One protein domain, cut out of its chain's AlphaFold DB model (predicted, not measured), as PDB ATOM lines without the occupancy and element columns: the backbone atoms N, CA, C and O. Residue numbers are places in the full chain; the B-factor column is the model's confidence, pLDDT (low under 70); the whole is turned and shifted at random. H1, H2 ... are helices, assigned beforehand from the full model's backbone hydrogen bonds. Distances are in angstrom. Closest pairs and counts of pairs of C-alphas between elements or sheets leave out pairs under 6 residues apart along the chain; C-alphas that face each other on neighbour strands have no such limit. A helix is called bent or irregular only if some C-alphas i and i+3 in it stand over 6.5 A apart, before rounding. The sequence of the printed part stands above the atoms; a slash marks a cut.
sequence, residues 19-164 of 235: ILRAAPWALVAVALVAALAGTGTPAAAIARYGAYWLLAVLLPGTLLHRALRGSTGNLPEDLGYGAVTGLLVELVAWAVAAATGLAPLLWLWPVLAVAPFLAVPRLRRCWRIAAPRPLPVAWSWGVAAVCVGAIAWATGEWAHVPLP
ATOM      1  N   ILE A  19      56.857 -30.241  66.282       77.88
ATOM      2  CA  ILE A  19      57.564 -31.344  65.623       77.88
ATOM      3  C   ILE A  19      57.041 -31.517  64.196       77.88
ATOM      4  O   ILE A  19      57.828 -31.492  63.257       77.88
ATOM      5  N   LEU A  20      55.718 -31.558  64.006       79.56
ATOM      6  CA  LEU A  20      55.093 -31.660  62.680       79.56
ATOM      7  C   LEU A  20      55.441 -30.488  61.749       79.56
ATOM      8  O   LEU A  20      55.505 -30.662  60.535       79.56
ATOM      9  N   ARG A  21      55.679 -29.293  62.301       81.50
ATOM     10  CA  ARG A  21      56.096 -28.107  61.532       81.50
ATOM     11  C   ARG A  21      57.586 -28.097  61.199       81.50
ATOM     12  O   ARG A  21      57.962 -27.548  60.170       81.50
ATOM     13  N   ALA A  22      58.422 -28.676  62.059       84.12
ATOM     14  CA  ALA A  22      59.862 -28.785  61.837       84.12
ATOM     15  C   ALA A  22      60.233 -29.988  60.954       84.12
ATOM     16  O   ALA A  22      61.233 -29.929  60.243       84.12
ATOM     17  N   ALA A  23      59.412 -31.042  60.962       89.25
ATOM     18  CA  ALA A  23      59.605 -32.275  60.205       89.25
ATOM     19  C   ALA A  23      59.953 -32.076  58.713       89.25
ATOM     20  O   ALA A  23      60.957 -32.648  58.290       89.25
ATOM     21  N   PRO A  24      59.226 -31.260  57.916       91.44
ATOM     22  CA  PRO A  24      59.567 -31.076  56.501       91.44
ATOM     23  C   PRO A  24      60.967 -30.473  56.306       91.44
ATOM     24  O   PRO A  24      61.702 -30.875  55.412       91.44
ATOM     25  N   TRP A  25      61.384 -29.554  57.177       90.81
ATOM     26  CA  TRP A  25      62.701 -28.915  57.093       90.81
ATOM     27  C   TRP A  25      63.820 -29.833  57.582       90.81
ATOM     28  O   TRP A  25      64.903 -29.850  57.000       90.81
ATOM     29  N   ALA A  26      63.544 -30.633  58.615       91.06
ATOM     30  CA  ALA A  26      64.449 -31.684  59.059       91.06
ATOM     31  C   ALA A  26      64.674 -32.718  57.948       91.06
ATOM     32  O   ALA A  26      65.813 -33.108  57.715       91.06
ATOM     33  N   LEU A  27      63.620 -33.095  57.213       94.56
ATOM     34  CA  LEU A  27      63.729 -33.984  56.056       94.56
ATOM     35  C   LEU A  27      64.664 -33.406  54.987       94.56
ATOM     36  O   LEU A  27      65.559 -34.113  54.537       94.56
ATOM     37  N   VAL A  28      64.506 -32.131  54.618       94.50
ATOM     38  CA  VAL A  28      65.389 -31.468  53.637       94.50
ATOM     39  C   VAL A  28      66.845 -31.466  54.114       94.50
ATOM     40  O   VAL A  28      67.742 -31.816  53.351       94.50
ATOM     41  N   ALA A  29      67.088 -31.115  55.381       92.56
ATOM     42  CA  ALA A  29      68.436 -31.086  55.945       92.56
ATOM     43  C   ALA A  29      69.079 -32.482  55.977       92.56
ATOM     44  O   ALA A  29      70.231 -32.639  55.574       92.56
ATOM     45  N   VAL A  30      68.333 -33.500  56.414       95.56
ATOM     46  CA  VAL A  30      68.800 -34.892  56.439       95.56
ATOM     47  C   VAL A  30      69.056 -35.402  55.025       95.56
ATOM     48  O   VAL A  30      70.103 -35.998  54.798       95.56
ATOM     49  N   ALA A  31      68.162 -35.132  54.071       95.75
ATOM     50  CA  ALA A  31      68.336 -35.528  52.674       95.75
ATOM     51  C   ALA A  31      69.604 -34.913  52.066       95.75
ATOM     52  O   ALA A  31      70.378 -35.622  51.429       95.75
ATOM     53  N   LEU A  32      69.861 -33.624  52.317       94.81
ATOM     54  CA  LEU A  32      71.068 -32.948  51.842       94.81
ATOM     55  C   LEU A  32      72.340 -33.549  52.454       94.81
ATOM     56  O   LEU A  32      73.293 -33.840  51.735       94.81
ATOM     57  N   VAL A  33      72.361 -33.755  53.775       94.88
ATOM     58  CA  VAL A  33      73.516 -34.352  54.465       94.88
ATOM     59  C   VAL A  33      73.746 -35.792  54.006       94.88
ATOM     60  O   VAL A  33      74.892 -36.173  53.785       94.88
ATOM     61  N   ALA A  34      72.683 -36.575  53.824       94.75
ATOM     62  CA  ALA A  34      72.770 -37.943  53.324       94.75
ATOM     63  C   ALA A  34      73.306 -37.987  51.886       94.75
ATOM     64  O   ALA A  34      74.185 -38.796  51.599       94.75
ATOM     65  N   ALA A  35      72.843 -37.091  51.009       93.31
ATOM     66  CA  ALA A  35      73.350 -36.966  49.645       93.31
ATOM     67  C   ALA A  35      74.852 -36.630  49.622       93.31
ATOM     68  O   ALA A  35      75.626 -37.300  48.944       93.31
ATOM     69  N   LEU A  36      75.282 -35.649  50.425       91.00
ATOM     70  CA  LEU A  36      76.694 -35.264  50.561       91.00
ATOM     71  C   LEU A  36      77.558 -36.377  51.170       91.00
ATOM     72  O   LEU A  36      78.700 -36.576  50.763       91.00
ATOM     73  N   ALA A  37      77.038 -37.113  52.150       91.88
ATOM     74  CA  ALA A  37      77.738 -38.265  52.711       91.88
ATOM     75  C   ALA A  37      77.856 -39.402  51.680       91.88
ATOM     76  O   ALA A  37      78.887 -40.068  51.618       91.88
ATOM     77  N   GLY A  38      76.835 -39.580  50.834       90.12
ATOM     78  CA  GLY A  38      76.816 -40.556  49.745       90.12
ATOM     79  C   GLY A  38      77.898 -40.330  48.686       90.12
ATOM     80  O   GLY A  38      78.348 -41.294  48.076       90.12
ATOM     81  N   THR A  39      78.386 -39.096  48.514       85.75
ATOM     82  CA  THR A  39      79.521 -38.796  47.618       85.75
ATOM     83  C   THR A  39      80.891 -39.079  48.247       85.75
ATOM     84  O   THR A  39      81.919 -38.834  47.621       85.75
ATOM     85  N   GLY A  40      80.934 -39.583  49.487       87.12
ATOM     86  CA  GLY A  40      82.177 -39.821  50.225       87.12
ATOM     87  C   GLY A  40      82.768 -38.563  50.870       87.12
ATOM     88  O   GLY A  40      83.914 -38.582  51.321       87.12
ATOM     89  N   THR A  41      82.008 -37.464  50.940       88.69
ATOM     90  CA  THR A  41      82.477 -36.219  51.561       88.69
ATOM     91  C   THR A  41      82.670 -36.409  53.073       88.69
ATOM     92  O   THR A  41      81.744 -36.854  53.757       88.69
ATOM     93  N   PRO A  42      83.826 -36.027  53.655       92.06
ATOM     94  CA  PRO A  42      84.047 -36.144  55.092       92.06
ATOM     95  C   PRO A  42      83.017 -35.345  55.899       92.06
ATOM     96  O   PRO A  42      82.807 -34.157  55.647       92.06
ATOM     97  N   ALA A  43      82.446 -35.948  56.946       92.44
ATOM     98  CA  ALA A  43      81.449 -35.289  57.801       92.44
ATOM     99  C   ALA A  43      81.953 -33.960  58.397       92.44
ATOM    100  O   ALA A  43      81.200 -32.994  58.511       92.44
ATOM    101  N   ALA A  44      83.249 -33.875  58.716       93.88
ATOM    102  CA  ALA A  44      83.874 -32.646  59.196       93.88
ATOM    103  C   ALA A  44      83.860 -31.518  58.149       93.88
ATOM    104  O   ALA A  44      83.704 -30.353  58.513       93.88
ATOM    105  N   ALA A  45      84.000 -31.841  56.859       92.50
ATOM    106  CA  ALA A  45      83.922 -30.860  55.781       92.50
ATOM    107  C   ALA A  45      82.483 -30.354  55.607       92.50
ATOM    108  O   ALA A  45      82.275 -29.143  55.544       92.50
ATOM    109  N   ILE A  46      81.498 -31.260  55.646       93.62
ATOM    110  CA  ILE A  46      80.068 -30.911  55.618       93.62
ATOM    111  C   ILE A  46      79.730 -29.975  56.785       93.62
ATOM    112  O   ILE A  46      79.123 -28.926  56.586       93.62
ATOM    113  N   ALA A  47      80.174 -30.313  57.999       94.25
ATOM    114  CA  ALA A  47      79.921 -29.505  59.189       94.25
ATOM    115  C   ALA A  47      80.593 -28.125  59.119       94.25
ATOM    116  O   ALA A  47      79.960 -27.122  59.446       94.25
ATOM    117  N   ARG A  48      81.854 -28.050  58.669       95.00
ATOM    118  CA  ARG A  48      82.573 -26.775  58.493       95.00
ATOM    119  C   ARG A  48      81.899 -25.887  57.453       95.00
ATOM    120  O   ARG A  48      81.697 -24.706  57.719       95.00
ATOM    121  N   TYR A  49      81.525 -26.453  56.307       91.62
ATOM    122  CA  TYR A  49      80.821 -25.714  55.264       91.62
ATOM    123  C   TYR A  49      79.438 -25.255  55.736       91.62
ATOM    124  O   TYR A  49      79.076 -24.099  55.546       91.62
ATOM    125  N   GLY A  50      78.693 -26.119  56.432       92.81
ATOM    126  CA  GLY A  50      77.417 -25.750  57.040       92.81
ATOM    127  C   GLY A  50      77.564 -24.611  58.051       92.81
ATOM    128  O   GLY A  50      76.807 -23.647  58.004       92.81
ATOM    129  N   ALA A  51      78.575 -24.667  58.922       92.81
ATOM    130  CA  ALA A  51      78.860 -23.594  59.871       92.81
ATOM    131  C   ALA A  51      79.222 -22.280  59.162       92.81
ATOM    132  O   ALA A  51      78.696 -21.231  59.530       92.81
ATOM    133  N   TYR A  52      80.062 -22.341  58.123       91.06
ATOM    134  CA  TYR A  52      80.369 -21.187  57.279       91.06
ATOM    135  C   TYR A  52      79.095 -20.605  56.665       91.06
ATOM    136  O   TYR A  52      78.817 -19.426  56.842       91.06
ATOM    137  N   TRP A  53      78.270 -21.431  56.022       91.62
ATOM    138  CA  TRP A  53      77.041 -20.986  55.372       91.62
ATOM    139  C   TRP A  53      76.082 -20.301  56.351       91.62
ATOM    140  O   TRP A  53      75.547 -19.228  56.073       91.62
ATOM    141  N   LEU A  54      75.891 -20.891  57.531       91.69
ATOM    142  CA  LEU A  54      75.001 -20.341  58.547       91.69
ATOM    143  C   LEU A  54      75.523 -19.019  59.118       91.69
ATOM    144  O   LEU A  54      74.744 -18.080  59.270       91.69
ATOM    145  N   LEU A  55      76.813 -18.941  59.444       89.06
ATOM    146  CA  LEU A  55      77.391 -17.793  60.145       89.06
ATOM    147  C   LEU A  55      77.781 -16.654  59.205       89.06
ATOM    148  O   LEU A  55      77.575 -15.492  59.548       89.06
ATOM    149  N   ALA A  56      78.348 -16.984  58.049       87.62
ATOM    150  CA  ALA A  56      78.850 -16.009  57.099       87.62
ATOM    151  C   ALA A  56      77.769 -15.539  56.131       87.62
ATOM    152  O   ALA A  56      77.787 -14.373  55.788       87.62
ATOM    153  N   VAL A  57      76.804 -16.378  55.737       89.44
ATOM    154  CA  VAL A  57      75.819 -16.010  54.699       89.44
ATOM    155  C   VAL A  57      74.428 -15.819  55.294       89.44
ATOM    156  O   VAL A  57      73.835 -14.741  55.208       89.44
ATOM    157  N   LEU A  58      73.903 -16.863  55.941       91.38
ATOM    158  CA  LEU A  58      72.512 -16.907  56.380       91.38
ATOM    159  C   LEU A  58      72.237 -15.887  57.493       91.38
ATOM    160  O   LEU A  58      71.259 -15.144  57.441       91.38
ATOM    161  N   LEU A  59      73.097 -15.832  58.508       88.94
ATOM    162  CA  LEU A  59      72.924 -14.943  59.654       88.94
ATOM    163  C   LEU A  59      72.969 -13.454  59.264       88.94
ATOM    164  O   LEU A  59      72.002 -12.754  59.572       88.94
ATOM    165  N   PRO A  60      73.997 -12.934  58.568       89.62
ATOM    166  CA  PRO A  60      73.993 -11.529  58.160       89.62
ATOM    167  C   PRO A  60      72.876 -11.214  57.162       89.62
ATOM    168  O   PRO A  60      72.219 -10.181  57.297       89.62
ATOM    169  N   GLY A  61      72.598 -12.116  56.216       89.75
ATOM    170  CA  GLY A  61      71.528 -11.932  55.239       89.75
ATOM    171  C   GLY A  61      70.141 -11.848  55.880       89.75
ATOM    172  O   GLY A  61      69.385 -10.913  55.623       89.75
ATOM    173  N   THR A  62      69.821 -12.756  56.805       88.88
ATOM    174  CA  THR A  62      68.541 -12.738  57.541       88.88
ATOM    175  C   THR A  62      68.370 -11.485  58.396       88.88
ATOM    176  O   THR A  62      67.282 -10.904  58.421       88.88
ATOM    177  N   LEU A  63      69.430 -11.036  59.077       87.94
ATOM    178  CA  LEU A  63      69.399  -9.810  59.875       87.94
ATOM    179  C   LEU A  63      69.154  -8.579  59.001       87.94
ATOM    180  O   LEU A  63      68.299  -7.752  59.334       87.94
ATOM    181  N   LEU A  64      69.848  -8.483  57.869       87.88
ATOM    182  CA  LEU A  64      69.697  -7.375  56.934       87.88
ATOM    183  C   LEU A  64      68.326  -7.377  56.256       87.88
ATOM    184  O   LEU A  64      67.675  -6.335  56.184       87.88
ATOM    185  N   HIS A  65      67.833  -8.547  55.847       88.19
ATOM    186  CA  HIS A  65      66.485  -8.688  55.304       88.19
ATOM    187  C   HIS A  65      65.428  -8.183  56.294       88.19
ATOM    188  O   HIS A  65      64.578  -7.360  55.944       88.19
ATOM    189  N   ARG A  66      65.529  -8.606  57.560       88.06
ATOM    190  CA  ARG A  66      64.614  -8.169  58.622       88.06
ATOM    191  C   ARG A  66      64.752  -6.693  58.971       88.06
ATOM    192  O   ARG A  66      63.764  -6.095  59.391       88.06
ATOM    193  N   ALA A  67      65.935  -6.103  58.819       85.25
ATOM    194  CA  ALA A  67      66.123  -4.667  59.007       85.25
ATOM    195  C   ALA A  67      65.414  -3.849  57.920       85.25
ATOM    196  O   ALA A  67      64.854  -2.800  58.223       85.25
ATOM    197  N   LEU A  68      65.415  -4.339  56.677       85.44
ATOM    198  CA  LEU A  68      64.855  -3.624  55.529       85.44
ATOM    199  C   LEU A  68      63.341  -3.809  55.372       85.44
ATOM    200  O   LEU A  68      62.644  -2.848  55.056       85.44
ATOM    201  N   ARG A  69      62.820  -5.027  55.564       80.56
ATOM    202  CA  ARG A  69      61.397  -5.350  55.319       80.56
ATOM    203  C   ARG A  69      60.597  -5.713  56.570       80.56
ATOM    204  O   ARG A  69      59.381  -5.856  56.484       80.56
ATOM    205  N   GLY A  70      61.243  -5.852  57.725       78.44
ATOM    206  CA  GLY A  70      60.623  -6.477  58.893       78.44
ATOM    207  C   GLY A  70      60.587  -8.007  58.779       78.44
ATOM    208  O   GLY A  70      61.061  -8.589  57.808       78.44
ATOM    209  N   SER A  71      60.064  -8.680  59.808       77.81
ATOM    210  CA  SER A  71      59.908 -10.144  59.808       77.81
ATOM    211  C   SER A  71      58.560 -10.536  59.213       77.81
ATOM    212  O   SER A  71      57.533  -9.961  59.580       77.81
ATOM    213  N   THR A  72      58.559 -11.555  58.354       74.25
ATOM    214  CA  THR A  72      57.330 -12.125  57.770       74.25
ATOM    215  C   THR A  72      56.497 -12.909  58.791       74.25
ATOM    216  O   THR A  72      55.321 -13.192  58.563       74.25
ATOM    217  N   GLY A  73      57.079 -13.227  59.954       77.31
ATOM    218  CA  GLY A  73      56.440 -14.023  61.000       77.31
ATOM    219  C   GLY A  73      56.698 -15.526  60.879       77.31
ATOM    220  O   GLY A  73      56.262 -16.276  61.756       77.31
ATOM    221  N   ASN A  74      57.428 -15.978  59.858       80.62
ATOM    222  CA  ASN A  74      57.758 -17.383  59.657       80.62
ATOM    223  C   ASN A  74      59.277 -17.592  59.525       80.62
ATOM    224  O   ASN A  74      59.934 -16.957  58.706       80.62
ATOM    225  N   LEU A  75      59.842 -18.500  60.332       80.75
ATOM    226  CA  LEU A  75      61.291 -18.737  60.367       80.75
ATOM    227  C   LEU A  75      61.845 -19.234  59.023       80.75
ATOM    228  O   LEU A  75      62.747 -18.582  58.512       80.75
ATOM    229  N   PRO A  76      61.343 -20.332  58.424       82.00
ATOM    230  CA  PRO A  76      61.913 -20.869  57.188       82.00
ATOM    231  C   PRO A  76      61.885 -19.886  56.017       82.00
ATOM    232  O   PRO A  76      62.814 -19.844  55.220       82.00
ATOM    233  N   GLU A  77      60.838 -19.072  55.932       84.00
ATOM    234  CA  GLU A  77      60.678 -18.081  54.869       84.00
ATOM    235  C   GLU A  77      61.632 -16.895  55.053       84.00
ATOM    236  O   GLU A  77      62.348 -16.531  54.121       84.00
ATOM    237  N   ASP A  78      61.745 -16.377  56.281       86.62
ATOM    238  CA  ASP A  78      62.760 -15.381  56.640       86.62
ATOM    239  C   ASP A  78      64.185 -15.906  56.366       86.62
ATOM    240  O   ASP A  78      65.037 -15.144  55.911       86.62
ATOM    241  N   LEU A  79      64.458 -17.194  56.631       86.81
ATOM    242  CA  LEU A  79      65.747 -17.835  56.336       86.81
ATOM    243  C   LEU A  79      66.003 -17.943  54.830       86.81
ATOM    244  O   LEU A  79      67.122 -17.683  54.395       86.81
ATOM    245  N   GLY A  80      64.983 -18.285  54.040       87.00
ATOM    246  CA  GLY A  80      65.077 -18.355  52.581       87.00
ATOM    247  C   GLY A  80      65.383 -16.993  51.959       87.00
ATOM    248  O   GLY A  80      66.371 -16.847  51.237       87.00
ATOM    249  N   TYR A  81      64.605 -15.963  52.299       88.94
ATOM    250  CA  TYR A  81      64.875 -14.599  51.829       88.94
ATOM    251  C   TYR A  81      66.184 -14.033  52.388       88.94
ATOM    252  O   TYR A  81      66.912 -13.315  51.696       88.94
ATOM    253  N   GLY A  82      66.514 -14.388  53.627       89.25
ATOM    254  CA  GLY A  82      67.787 -14.067  54.250       89.25
ATOM    255  C   GLY A  82      68.981 -14.668  53.512       89.25
ATOM    256  O   GLY A  82      69.960 -13.970  53.291       89.25
ATOM    257  N   ALA A  83      68.893 -15.917  53.053       91.25
ATOM    258  CA  ALA A  83      69.953 -16.546  52.267       91.25
ATOM    259  C   ALA A  83      70.206 -15.791  50.953       91.25
ATOM    260  O   ALA A  83      71.346 -15.463  50.637       91.25
ATOM    261  N   VAL A  84      69.137 -15.458  50.220       93.12
ATOM    262  CA  VAL A  84      69.232 -14.731  48.941       93.12
ATOM    263  C   VAL A  84      69.822 -13.335  49.140       93.12
ATOM    264  O   VAL A  84      70.693 -12.911  48.384       93.12
ATOM    265  N   THR A  85      69.373 -12.617  50.168       92.06
ATOM    266  CA  THR A  85      69.911 -11.285  50.485       92.06
ATOM    267  C   THR A  85      71.358 -11.341  50.965       92.06
ATOM    268  O   THR A  85      72.144 -10.484  50.571       92.06
ATOM    269  N   GLY A  86      71.728 -12.354  51.753       90.31
ATOM    270  CA  GLY A  86      73.109 -12.604  52.165       90.31
ATOM    271  C   GLY A  86      74.025 -12.811  50.963       90.31
ATOM    272  O   GLY A  86      75.011 -12.095  50.831       90.31
ATOM    273  N   LEU A  87      73.637 -13.696  50.041       91.94
ATOM    274  CA  LEU A  87      74.379 -13.947  48.801       91.94
ATOM    275  C   LEU A  87      74.494 -12.701  47.917       91.94
ATOM    276  O   LEU A  87      75.559 -12.430  47.370       91.94
ATOM    277  N   LEU A  88      73.416 -11.924  47.785       93.38
ATOM    278  CA  LEU A  88      73.438 -10.688  47.000       93.38
ATOM    279  C   LEU A  88      74.429  -9.673  47.584       93.38
ATOM    280  O   LEU A  88      75.179  -9.035  46.850       93.38
ATOM    281  N   VAL A  89      74.432  -9.518  48.903       90.44
ATOM    282  CA  VAL A  89      75.306  -8.565  49.596       90.44
ATOM    283  C   VAL A  89      76.749  -9.044  49.588       90.44
ATOM    284  O   VAL A  89      77.642  -8.229  49.376       90.44
ATOM    285  N   GLU A  90      76.982 -10.344  49.752       91.06
ATOM    286  CA  GLU A  90      78.303 -10.953  49.597       91.06
ATOM    287  C   GLU A  90      78.854 -10.717  48.187       91.06
ATOM    288  O   GLU A  90      80.003 -10.307  48.040       91.06
ATOM    289  N   LEU A  91      78.018 -10.864  47.155       90.50
ATOM    290  CA  LEU A  91      78.404 -10.592  45.772       90.50
ATOM    291  C   LEU A  91      78.766  -9.116  45.550       90.50
ATOM    292  O   LEU A  91      79.759  -8.813  44.888       90.50
ATOM    293  N   VAL A  92      77.993  -8.188  46.121       90.31
ATOM    294  CA  VAL A  92      78.297  -6.749  46.057       90.31
ATOM    295  C   VAL A  92      79.584  -6.426  46.818       90.31
ATOM    296  O   VAL A  92      80.433  -5.702  46.301       90.31
ATOM    297  N   ALA A  93      79.762  -6.981  48.019       88.31
ATOM    298  CA  ALA A  93      80.977  -6.806  48.808       88.31
ATOM    299  C   ALA A  93      82.203  -7.334  48.052       88.31
ATOM    300  O   ALA A  93      83.232  -6.659  48.008       88.31
ATOM    301  N   TRP A  94      82.069  -8.490  47.399       87.44
ATOM    302  CA  TRP A  94      83.097  -9.048  46.527       87.44
ATOM    303  C   TRP A  94      83.418  -8.120  45.360       87.44
ATOM    304  O   TRP A  94      84.588  -7.812  45.151       87.44
ATOM    305  N   ALA A  95      82.411  -7.609  44.652       86.62
ATOM    306  CA  ALA A  95      82.625  -6.705  43.525       86.62
ATOM    307  C   ALA A  95      83.365  -5.422  43.947       86.62
ATOM    308  O   ALA A  95      84.304  -4.994  43.275       86.62
ATOM    309  N   VAL A  96      82.994  -4.837  45.091       87.31
ATOM    310  CA  VAL A  96      83.663  -3.649  45.644       87.31
ATOM    311  C   VAL A  96      85.097  -3.968  46.069       87.31
ATOM    312  O   VAL A  96      86.016  -3.214  45.747       87.31
ATOM    313  N   ALA A  97      85.318  -5.085  46.761       85.88
ATOM    314  CA  ALA A  97      86.650  -5.503  47.188       85.88
ATOM    315  C   ALA A  97      87.562  -5.812  45.991       85.88
ATOM    316  O   ALA A  97      88.730  -5.427  45.990       85.88
ATOM    317  N   ALA A  98      87.025  -6.444  44.948       82.12
ATOM    318  CA  ALA A  98      87.740  -6.724  43.711       82.12
ATOM    319  C   ALA A  98      88.113  -5.429  42.970       82.12
ATOM    320  O   ALA A  98      89.258  -5.272  42.553       82.12
ATOM    321  N   ALA A  99      87.190  -4.466  42.874       82.44
ATOM    322  CA  ALA A  99      87.443  -3.175  42.230       82.44
ATOM    323  C   ALA A  99      88.456  -2.297  42.990       82.44
ATOM    324  O   ALA A  99      89.148  -1.485  42.382       82.44
ATOM    325  N   THR A 100      88.552  -2.451  44.314       84.62
ATOM    326  CA  THR A 100      89.444  -1.656  45.181       84.62
ATOM    327  C   THR A 100      90.765  -2.352  45.515       84.62
ATOM    328  O   THR A 100      91.602  -1.770  46.201       84.62
ATOM    329  N   GLY A 101      90.970  -3.594  45.061       82.06
ATOM    330  CA  GLY A 101      92.139  -4.404  45.428       82.06
ATOM    331  C   GLY A 101      92.126  -4.903  46.882       82.06
ATOM    332  O   GLY A 101      93.130  -5.421  47.366       82.06
ATOM    333  N   LEU A 102      90.994  -4.787  47.582       85.00
ATOM    334  CA  LEU A 102      90.788  -5.229  48.967       85.00
ATOM    335  C   LEU A 102      90.214  -6.652  49.066       85.00
ATOM    336  O   LEU A 102      89.708  -7.046  50.115       85.00
ATOM    337  N   ALA A 103      90.327  -7.452  48.002       81.56
ATOM    338  CA  ALA A 103      89.952  -8.865  47.990       81.56
ATOM    339  C   ALA A 103      90.445  -9.682  49.211       81.56
ATOM    340  O   ALA A 103      89.642 -10.453  49.741       81.56
ATOM    341  N   PRO A 104      91.680  -9.517  49.745       82.44
ATOM    342  CA  PRO A 104      92.099 -10.275  50.929       82.44
ATOM    343  C   PRO A 104      91.331  -9.903  52.203       82.44
ATOM    344  O   PRO A 104      91.381 -10.653  53.172       82.44
ATOM    345  N   LEU A 105      90.614  -8.776  52.230       86.62
ATOM    346  CA  LEU A 105      89.822  -8.338  53.379       86.62
ATOM    347  C   LEU A 105      88.392  -8.898  53.362       86.62
ATOM    348  O   LEU A 105      87.641  -8.690  54.316       86.62
ATOM    349  N   LEU A 106      88.010  -9.629  52.309       84.06
ATOM    350  CA  LEU A 106      86.640 -10.101  52.141       84.06
ATOM    351  C   LEU A 106      86.189 -10.993  53.297       84.06
ATOM    352  O   LEU A 106      85.040 -10.919  53.698       84.06
ATOM    353  N   TRP A 107      87.081 -11.773  53.910       85.75
ATOM    354  CA  TRP A 107      86.715 -12.630  55.044       85.75
ATOM    355  C   TRP A 107      86.151 -11.858  56.255       85.75
ATOM    356  O   TRP A 107      85.475 -12.463  57.086       85.75
ATOM    357  N   LEU A 108      86.384 -10.539  56.359       88.56
ATOM    358  CA  LEU A 108      85.779  -9.682  57.389       88.56
ATOM    359  C   LEU A 108      84.359  -9.213  57.052       88.56
ATOM    360  O   LEU A 108      83.690  -8.667  57.929       88.56
ATOM    361  N   TRP A 109      83.865  -9.416  55.829       86.44
ATOM    362  CA  TRP A 109      82.531  -8.970  55.428       86.44
ATOM    363  C   TRP A 109      81.404  -9.431  56.377       86.44
ATOM    364  O   TRP A 109      80.591  -8.576  56.744       86.44
ATOM    365  N   PRO A 110      81.339 -10.693  56.870       85.31
ATOM    366  CA  PRO A 110      80.265 -11.088  57.775       85.31
ATOM    367  C   PRO A 110      80.393 -10.378  59.123       85.31
ATOM    368  O   PRO A 110      79.387 -10.023  59.735       85.31
ATOM    369  N   VAL A 111      81.620 -10.089  59.572       86.88
ATOM    370  CA  VAL A 111      81.859  -9.304  60.788       86.88
ATOM    371  C   VAL A 111      81.344  -7.881  60.596       86.88
ATOM    372  O   VAL A 111      80.623  -7.383  61.456       86.88
ATOM    373  N   LEU A 112      81.637  -7.250  59.457       84.44
ATOM    374  CA  LEU A 112      81.141  -5.910  59.127       84.44
ATOM    375  C   LEU A 112      79.615  -5.864  59.013       84.44
ATOM    376  O   LEU A 112      79.004  -4.886  59.437       84.44
ATOM    377  N   ALA A 113      78.993  -6.922  58.493       83.69
ATOM    378  CA  ALA A 113      77.543  -7.017  58.387       83.69
ATOM    379  C   ALA A 113      76.870  -7.232  59.754       83.69
ATOM    380  O   ALA A 113      75.821  -6.648  60.010       83.69
ATOM    381  N   VAL A 114      77.460  -8.031  60.651       83.62
ATOM    382  CA  VAL A 114      76.860  -8.391  61.954       83.62
ATOM    383  C   VAL A 114      77.192  -7.387  63.066       83.62
ATOM    384  O   VAL A 114      76.344  -7.117  63.923       83.62
ATOM    385  N   ALA A 115      78.386  -6.790  63.060       85.50
ATOM    386  CA  ALA A 115      78.828  -5.802  64.048       85.50
ATOM    387  C   ALA A 115      77.822  -4.660  64.315       85.50
ATOM    388  O   ALA A 115      77.535  -4.408  65.491       85.50
ATOM    389  N   PRO A 116      77.211  -3.996  63.308       83.94
ATOM    390  CA  PRO A 116      76.240  -2.931  63.561       83.94
ATOM    391  C   PRO A 116      74.988  -3.438  64.293       83.94
ATOM    392  O   PRO A 116      74.445  -2.737  65.149       83.94
ATOM    393  N   PHE A 117      74.559  -4.677  64.036       81.12
ATOM    394  CA  PHE A 117      73.421  -5.287  64.735       81.12
ATOM    395  C   PHE A 117      73.732  -5.622  66.197       81.12
ATOM    396  O   PHE A 117      72.828  -5.600  67.037       81.12
ATOM    397  N   LEU A 118      74.993  -5.919  66.518       81.56
ATOM    398  CA  LEU A 118      75.442  -6.133  67.895       81.56
ATOM    399  C   LEU A 118      75.598  -4.808  68.652       81.56
ATOM    400  O   LEU A 118      75.192  -4.723  69.818       81.56
ATOM    401  N   ALA A 119      76.134  -3.781  67.988       84.50
ATOM    402  CA  ALA A 119      76.381  -2.463  68.569       84.50
ATOM    403  C   ALA A 119      75.086  -1.686  68.855       84.50
ATOM    404  O   ALA A 119      74.980  -1.026  69.887       84.50
ATOM    405  N   VAL A 120      74.074  -1.786  67.982       83.50
ATOM    406  CA  VAL A 120      72.848  -0.988  68.110       83.50
ATOM    407  C   VAL A 120      71.725  -1.788  68.794       83.50
ATOM    408  O   VAL A 120      71.116  -2.667  68.176       83.50
ATOM    409  N   PRO A 121      71.338  -1.461  70.047       74.94
ATOM    410  CA  PRO A 121      70.333  -2.223  70.797       74.94
ATOM    411  C   PRO A 121      68.934  -2.179  70.168       74.94
ATOM    412  O   PRO A 121      68.135  -3.093  70.373       74.94
ATOM    413  N   ARG A 122      68.632  -1.159  69.353       73.25
ATOM    414  CA  ARG A 122      67.384  -1.095  68.576       73.25
ATOM    415  C   ARG A 122      67.327  -2.149  67.464       73.25
ATOM    416  O   ARG A 122      66.255  -2.709  67.249       73.25
ATOM    417  N   LEU A 123      68.459  -2.481  66.833       75.19
ATOM    418  CA  LEU A 123      68.542  -3.518  65.795       75.19
ATOM    419  C   LEU A 123      68.562  -4.940  66.373       75.19
ATOM    420  O   LEU A 123      68.210  -5.891  65.679       75.19
ATOM    421  N   ARG A 124      68.837  -5.108  67.675       75.88
ATOM    422  CA  ARG A 124      68.661  -6.403  68.360       75.88
ATOM    423  C   ARG A 124      67.215  -6.900  68.325       75.88
ATOM    424  O   ARG A 124      66.973  -8.092  68.483       75.88
ATOM    425  N   ARG A 125      66.241  -6.018  68.063       73.38
ATOM    426  CA  ARG A 125      64.847  -6.422  67.822       73.38
ATOM    427  C   ARG A 125      64.708  -7.289  66.565       73.38
ATOM    428  O   ARG A 125      63.886  -8.194  66.584       73.38
ATOM    429  N   CYS A 126      65.553  -7.106  65.544       77.69
ATOM    430  CA  CYS A 126      65.556  -7.909  64.312       77.69
ATOM    431  C   CYS A 126      65.963  -9.378  64.545       77.69
ATOM    432  O   CYS A 126      65.682 -10.247  63.719       77.69
ATOM    433  N   TRP A 127      66.579  -9.688  65.690       72.75
ATOM    434  CA  TRP A 127      66.922 -11.062  66.061       72.75
ATOM    435  C   TRP A 127      65.686 -11.877  66.450       72.75
ATOM    436  O   TRP A 127      65.681 -13.102  66.324       72.75
ATOM    437  N   ARG A 128      64.625 -11.211  66.917       73.62
ATOM    438  CA  ARG A 128      63.399 -11.856  67.385       73.62
ATOM    439  C   ARG A 128      62.269 -11.660  66.385       73.62
ATOM    440  O   ARG A 128      62.068 -10.576  65.848       73.62
ATOM    441  N   ILE A 129      61.488 -12.714  66.186       74.12
ATOM    442  CA  ILE A 129      60.232 -12.629  65.443       74.12
ATOM    443  C   ILE A 129      59.201 -11.974  66.357       74.12
ATOM    444  O   ILE A 129      58.872 -12.518  67.410       74.12
ATOM    445  N   ALA A 130      58.714 -10.798  65.963       67.50
ATOM    446  CA  ALA A 130      57.777 -10.019  66.767       67.50
ATOM    447  C   ALA A 130      56.349 -10.597  66.755       67.50
ATOM    448  O   ALA A 130      55.664 -10.535  67.770       67.50
ATOM    449  N   ALA A 131      55.910 -11.184  65.634       71.44
ATOM    450  CA  ALA A 131      54.567 -11.744  65.478       71.44
ATOM    451  C   ALA A 131      54.604 -13.036  64.637       71.44
ATOM    452  O   ALA A 131      54.623 -12.959  63.408       71.44
ATOM    453  N   PRO A 132      54.642 -14.226  65.267       74.94
ATOM    454  CA  PRO A 132      54.660 -15.493  64.544       74.94
ATOM    455  C   PRO A 132      53.381 -15.704  63.720       74.94
ATOM    456  O   PRO A 132      52.278 -15.710  64.267       74.94
ATOM    457  N   ARG A 133      53.529 -15.926  62.412       79.19
ATOM    458  CA  ARG A 133      52.454 -16.262  61.469       79.19
ATOM    459  C   ARG A 133      52.792 -17.597  60.804       79.19
ATOM    460  O   ARG A 133      53.469 -17.620  59.782       79.19
ATOM    461  N   PRO A 134      52.405 -18.729  61.416       75.00
ATOM    462  CA  PRO A 134      52.787 -20.034  60.902       75.00
ATOM    463  C   PRO A 134      52.071 -20.340  59.584       75.00
ATOM    464  O   PRO A 134      50.851 -20.215  59.496       75.00
ATOM    465  N   LEU A 135      52.834 -20.799  58.592       79.50
ATOM    466  CA  LEU A 135      52.290 -21.281  57.325       79.50
ATOM    467  C   LEU A 135      51.490 -22.588  57.509       79.50
ATOM    468  O   LEU A 135      51.741 -23.349  58.457       79.50
ATOM    469  N   PRO A 136      50.558 -22.895  56.587       84.50
ATOM    470  CA  PRO A 136      49.915 -24.200  56.516       84.50
ATOM    471  C   PRO A 136      50.954 -25.325  56.411       84.50
ATOM    472  O   PRO A 136      51.910 -25.243  55.639       84.50
ATOM    473  N   VAL A 137      50.754 -26.407  57.167       85.00
ATOM    474  CA  VAL A 137      51.698 -27.540  57.206       85.00
ATOM    475  C   VAL A 137      51.841 -28.181  55.821       85.00
ATOM    476  O   VAL A 137      52.959 -28.456  55.398       85.00
ATOM    477  N   ALA A 138      50.740 -28.319  55.076       88.19
ATOM    478  CA  ALA A 138      50.747 -28.846  53.709       88.19
ATOM    479  C   ALA A 138      51.638 -28.031  52.753       88.19
ATOM    480  O   ALA A 138      52.363 -28.609  51.952       88.19
ATOM    481  N   TRP A 139      51.651 -26.699  52.885       89.25
ATOM    482  CA  TRP A 139      52.524 -25.840  52.080       89.25
ATOM    483  C   TRP A 139      54.004 -26.100  52.377       89.25
ATOM    484  O   TRP A 139      54.812 -26.227  51.463       89.25
ATOM    485  N   SER A 140      54.352 -26.253  53.660       89.06
ATOM    486  CA  SER A 140      55.731 -26.560  54.068       89.06
ATOM    487  C   SER A 140      56.199 -27.912  53.518       89.06
ATOM    488  O   SER A 140      57.347 -28.038  53.107       89.06
ATOM    489  N   TRP A 141      55.306 -28.903  53.457       92.75
ATOM    490  CA  TRP A 141      55.583 -30.189  52.813       92.75
ATOM    491  C   TRP A 141      55.736 -30.077  51.297       92.75
ATOM    492  O   TRP A 141      56.631 -30.710  50.747       92.75
ATOM    493  N   GLY A 142      54.927 -29.247  50.631       93.75
ATOM    494  CA  GLY A 142      55.079 -28.972  49.200       93.75
ATOM    495  C   GLY A 142      56.449 -28.375  48.870       93.75
ATOM    496  O   GLY A 142      57.155 -28.890  48.007       93.75
ATOM    497  N   VAL A 143      56.872 -27.349  49.616       91.56
ATOM    498  CA  VAL A 143      58.205 -26.742  49.450       91.56
ATOM    499  C   VAL A 143      59.314 -27.750  49.761       91.56
ATOM    500  O   VAL A 143      60.263 -27.871  48.991       91.56
ATOM    501  N   ALA A 144      59.185 -28.517  50.846       93.50
ATOM    502  CA  ALA A 144      60.164 -29.541  51.191       93.50
ATOM    503  C   ALA A 144      60.284 -30.625  50.113       93.50
ATOM    504  O   ALA A 144      61.400 -31.019  49.789       93.50
ATOM    505  N   ALA A 145      59.174 -31.066  49.516       95.38
ATOM    506  CA  ALA A 145      59.188 -32.027  48.416       95.38
ATOM    507  C   ALA A 145      59.941 -31.479  47.194       95.38
ATOM    508  O   ALA A 145      60.756 -32.195  46.618       95.38
ATOM    509  N   VAL A 146      59.741 -30.202  46.847       96.12
ATOM    510  CA  VAL A 146      60.501 -29.536  45.773       96.12
ATOM    511  C   VAL A 146      61.993 -29.483  46.109       96.12
ATOM    512  O   VAL A 146      62.818 -29.842  45.271       96.12
ATOM    513  N   CYS A 147      62.360 -29.097  47.336       95.06
ATOM    514  CA  CYS A 147      63.760 -29.069  47.767       95.06
ATOM    515  C   CYS A 147      64.406 -30.461  47.738       95.06
ATOM    516  O   CYS A 147      65.517 -30.603  47.237       95.06
ATOM    517  N   VAL A 148      63.720 -31.491  48.241       96.88
ATOM    518  CA  VAL A 148      64.205 -32.879  48.200       96.88
ATOM    519  C   VAL A 148      64.333 -33.367  46.758       96.88
ATOM    520  O   VAL A 148      65.335 -33.992  46.431       96.88
ATOM    521  N   GLY A 149      63.379 -33.039  45.883       97.31
ATOM    522  CA  GLY A 149      63.465 -33.344  44.454       97.31
ATOM    523  C   GLY A 149      64.678 -32.689  43.787       97.31
ATOM    524  O   GLY A 149      65.405 -33.357  43.056       97.31
ATOM    525  N   ALA A 150      64.957 -31.420  44.097       96.50
ATOM    526  CA  ALA A 150      66.147 -30.722  43.612       96.50
ATOM    527  C   ALA A 150      67.451 -31.349  44.140       96.50
ATOM    528  O   ALA A 150      68.412 -31.487  43.388       96.50
ATOM    529  N   ILE A 151      67.481 -31.779  45.408       96.31
ATOM    530  CA  ILE A 151      68.622 -32.509  45.986       96.31
ATOM    531  C   ILE A 151      68.810 -33.855  45.280       96.31
ATOM    532  O   ILE A 151      69.935 -34.203  44.930       96.31
ATOM    533  N   ALA A 152      67.732 -34.605  45.048       95.50
ATOM    534  CA  ALA A 152      67.788 -35.890  44.358       95.50
ATOM    535  C   ALA A 152      68.309 -35.733  42.923       95.50
ATOM    536  O   ALA A 152      69.203 -36.476  42.523       95.50
ATOM    537  N   TRP A 153      67.824 -34.720  42.192       95.38
ATOM    538  CA  TRP A 153      68.356 -34.363  40.876       95.38
ATOM    539  C   TRP A 153      69.856 -34.068  40.953       95.38
ATOM    540  O   TRP A 153      70.643 -34.696  40.251       95.38
ATOM    541  N   ALA A 154      70.270 -33.150  41.834       91.56
ATOM    542  CA  ALA A 154      71.674 -32.767  41.982       91.56
ATOM    543  C   ALA A 154      72.570 -33.961  42.349       91.56
ATOM    544  O   ALA A 154      73.680 -34.077  41.841       91.56
ATOM    545  N   THR A 155      72.073 -34.880  43.178       91.19
ATOM    546  CA  THR A 155      72.787 -36.113  43.542       91.19
ATOM    547  C   THR A 155      72.994 -37.023  42.330       91.19
ATOM    548  O   THR A 155      74.064 -37.614  42.192       91.19
ATOM    549  N   GLY A 156      72.002 -37.109  41.436       89.62
ATOM    550  CA  GLY A 156      72.135 -37.812  40.158       89.62
ATOM    551  C   GLY A 156      73.230 -37.204  39.281       89.62
ATOM    552  O   GLY A 156      74.102 -37.924  38.807       89.62
ATOM    553  N   GLU A 157      73.256 -35.876  39.154       85.75
ATOM    554  CA  GLU A 157      74.311 -35.164  38.413       85.75
ATOM    555  C   GLU A 157      75.704 -35.400  39.017       85.75
ATOM    556  O   GLU A 157      76.666 -35.659  38.295       85.75
ATOM    557  N   TRP A 158      75.829 -35.375  40.348       85.25
ATOM    558  CA  TRP A 158      77.106 -35.637  41.022       85.25
ATOM    559  C   TRP A 158      77.634 -37.045  40.751       85.25
ATOM    560  O   TRP A 158      78.844 -37.227  40.638       85.25
ATOM    561  N   ALA A 159      76.753 -38.033  40.591       81.94
ATOM    562  CA  ALA A 159      77.156 -39.391  40.242       81.94
ATOM    563  C   ALA A 159      77.773 -39.487  38.832       81.94
ATOM    564  O   ALA A 159      78.569 -40.391  38.575       81.94
ATOM    565  N   HIS A 160      77.451 -38.554  37.930       78.38
ATOM    566  CA  HIS A 160      78.017 -38.497  36.580       78.38
ATOM    567  C   HIS A 160      79.379 -37.789  36.508       78.38
ATOM    568  O   HIS A 160      80.061 -37.889  35.488       78.38
ATOM    569  N   VAL A 161      79.803 -37.114  37.581       76.88
ATOM    570  CA  VAL A 161      81.066 -36.364  37.641       76.88
ATOM    571  C   VAL A 161      81.938 -36.930  38.768       76.88
ATOM    572  O   VAL A 161      81.990 -36.357  39.859       76.88
ATOM    573  N   PRO A 162      82.613 -38.076  38.549       72.12
ATOM    574  CA  PRO A 162      83.425 -38.684  39.589       72.12
ATOM    575  C   PRO A 162      84.580 -37.758  39.979       72.12
ATOM    576  O   PRO A 162      85.220 -37.122  39.139       72.12
ATOM    577  N   LEU A 163      84.847 -37.695  41.281       68.50
ATOM    578  CA  LEU A 163      85.985 -36.962  41.825       68.50
ATOM    579  C   LEU A 163      87.303 -37.618  41.351       68.50
ATOM    580  O   LEU A 163      87.347 -38.838  41.153       68.50
ATOM    581  N   PRO A 164      88.395 -36.843  41.184       66.06
ATOM    582  CA  PRO A 164      89.725 -37.394  40.913       66.06
ATOM    583  C   PRO A 164      90.072 -38.520  41.906       66.06
ATOM    584  O   PRO A 164      89.701 -38.415  43.077       66.06
TER     585      PRO A 164
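AT A GLANCE: This is residues 19 to 164 of the 235 residues of an uncharacterized protein of Actinocatenispora thailandica (UniProt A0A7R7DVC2). Two parallel helices, H1 and H6, lie side by side at one end of a flat model, and a cluster in which H2b crosses H3, with H4 and short H5 packed on H2b, makes the other end. The bent helix H2 spans between them with its arm H2a, while the H5 to H6 link runs back to the pair. The printed part has 146 residues, six named helices in the order H1 to H6 and no named strand: all helix. It is only just compact, close to loose, with a radius of gyration of the C-alphas of 17.6 A, and spans 44 by 43 by 23 A.

IN THESE COORDINATES: H1, residues 19 to 38, begins at C-alpha (57.564, -31.344, 65.623), is 26.6 A long and only just irregular, C-alphas 21 and 24 being 6.8 A apart. H2, residues 43 to 69, was assigned as one helix by its hydrogen bonds but is bent, with C-alphas 56 and 59 6.5 A apart; its arms are H2a, 43 to 56, 19.5 A, and H2b, 59 to 69, 15.6 A. H3, 75 to 100, is 36.3 A long. H4, 103 to 119, 25.5 A, is irregular, with C-alphas 104 and 107 7.2 A apart. H5 is 123 to 127, 7.7 A; H6, 137 to 160, 35.2 A, ends at (78.017, -38.497, 36.580).

HOW THE PARTS SIT: H1 and H6 touch at a shallow tilt of 2 degrees, the same way; their closest C-alphas, Pro 24 and Trp 141, are 5.5 A apart. H2b and H3 touch about perpendicular, 77 degrees, closest at Gly 61 and Gly 86, 3.5 A between C-alphas. Every O i to N i+4 pair is within hydrogen-bond range in H2a, H2b and H3, against 14 of 16 in H1, 19 of 20 in H6, 6 of 13 in H4 and 0 of 1 in H5, where O i to N i+3 gives 10 of 14 for H4 and 2 of 2 for H5.

THE WHOLE: The C-alphas of Arg 122 and Pro 164, the farthest apart, are 50.8 A apart. The printed part has no cut and no long link; pLDDT is under 70 at residues 130, 163 and 164.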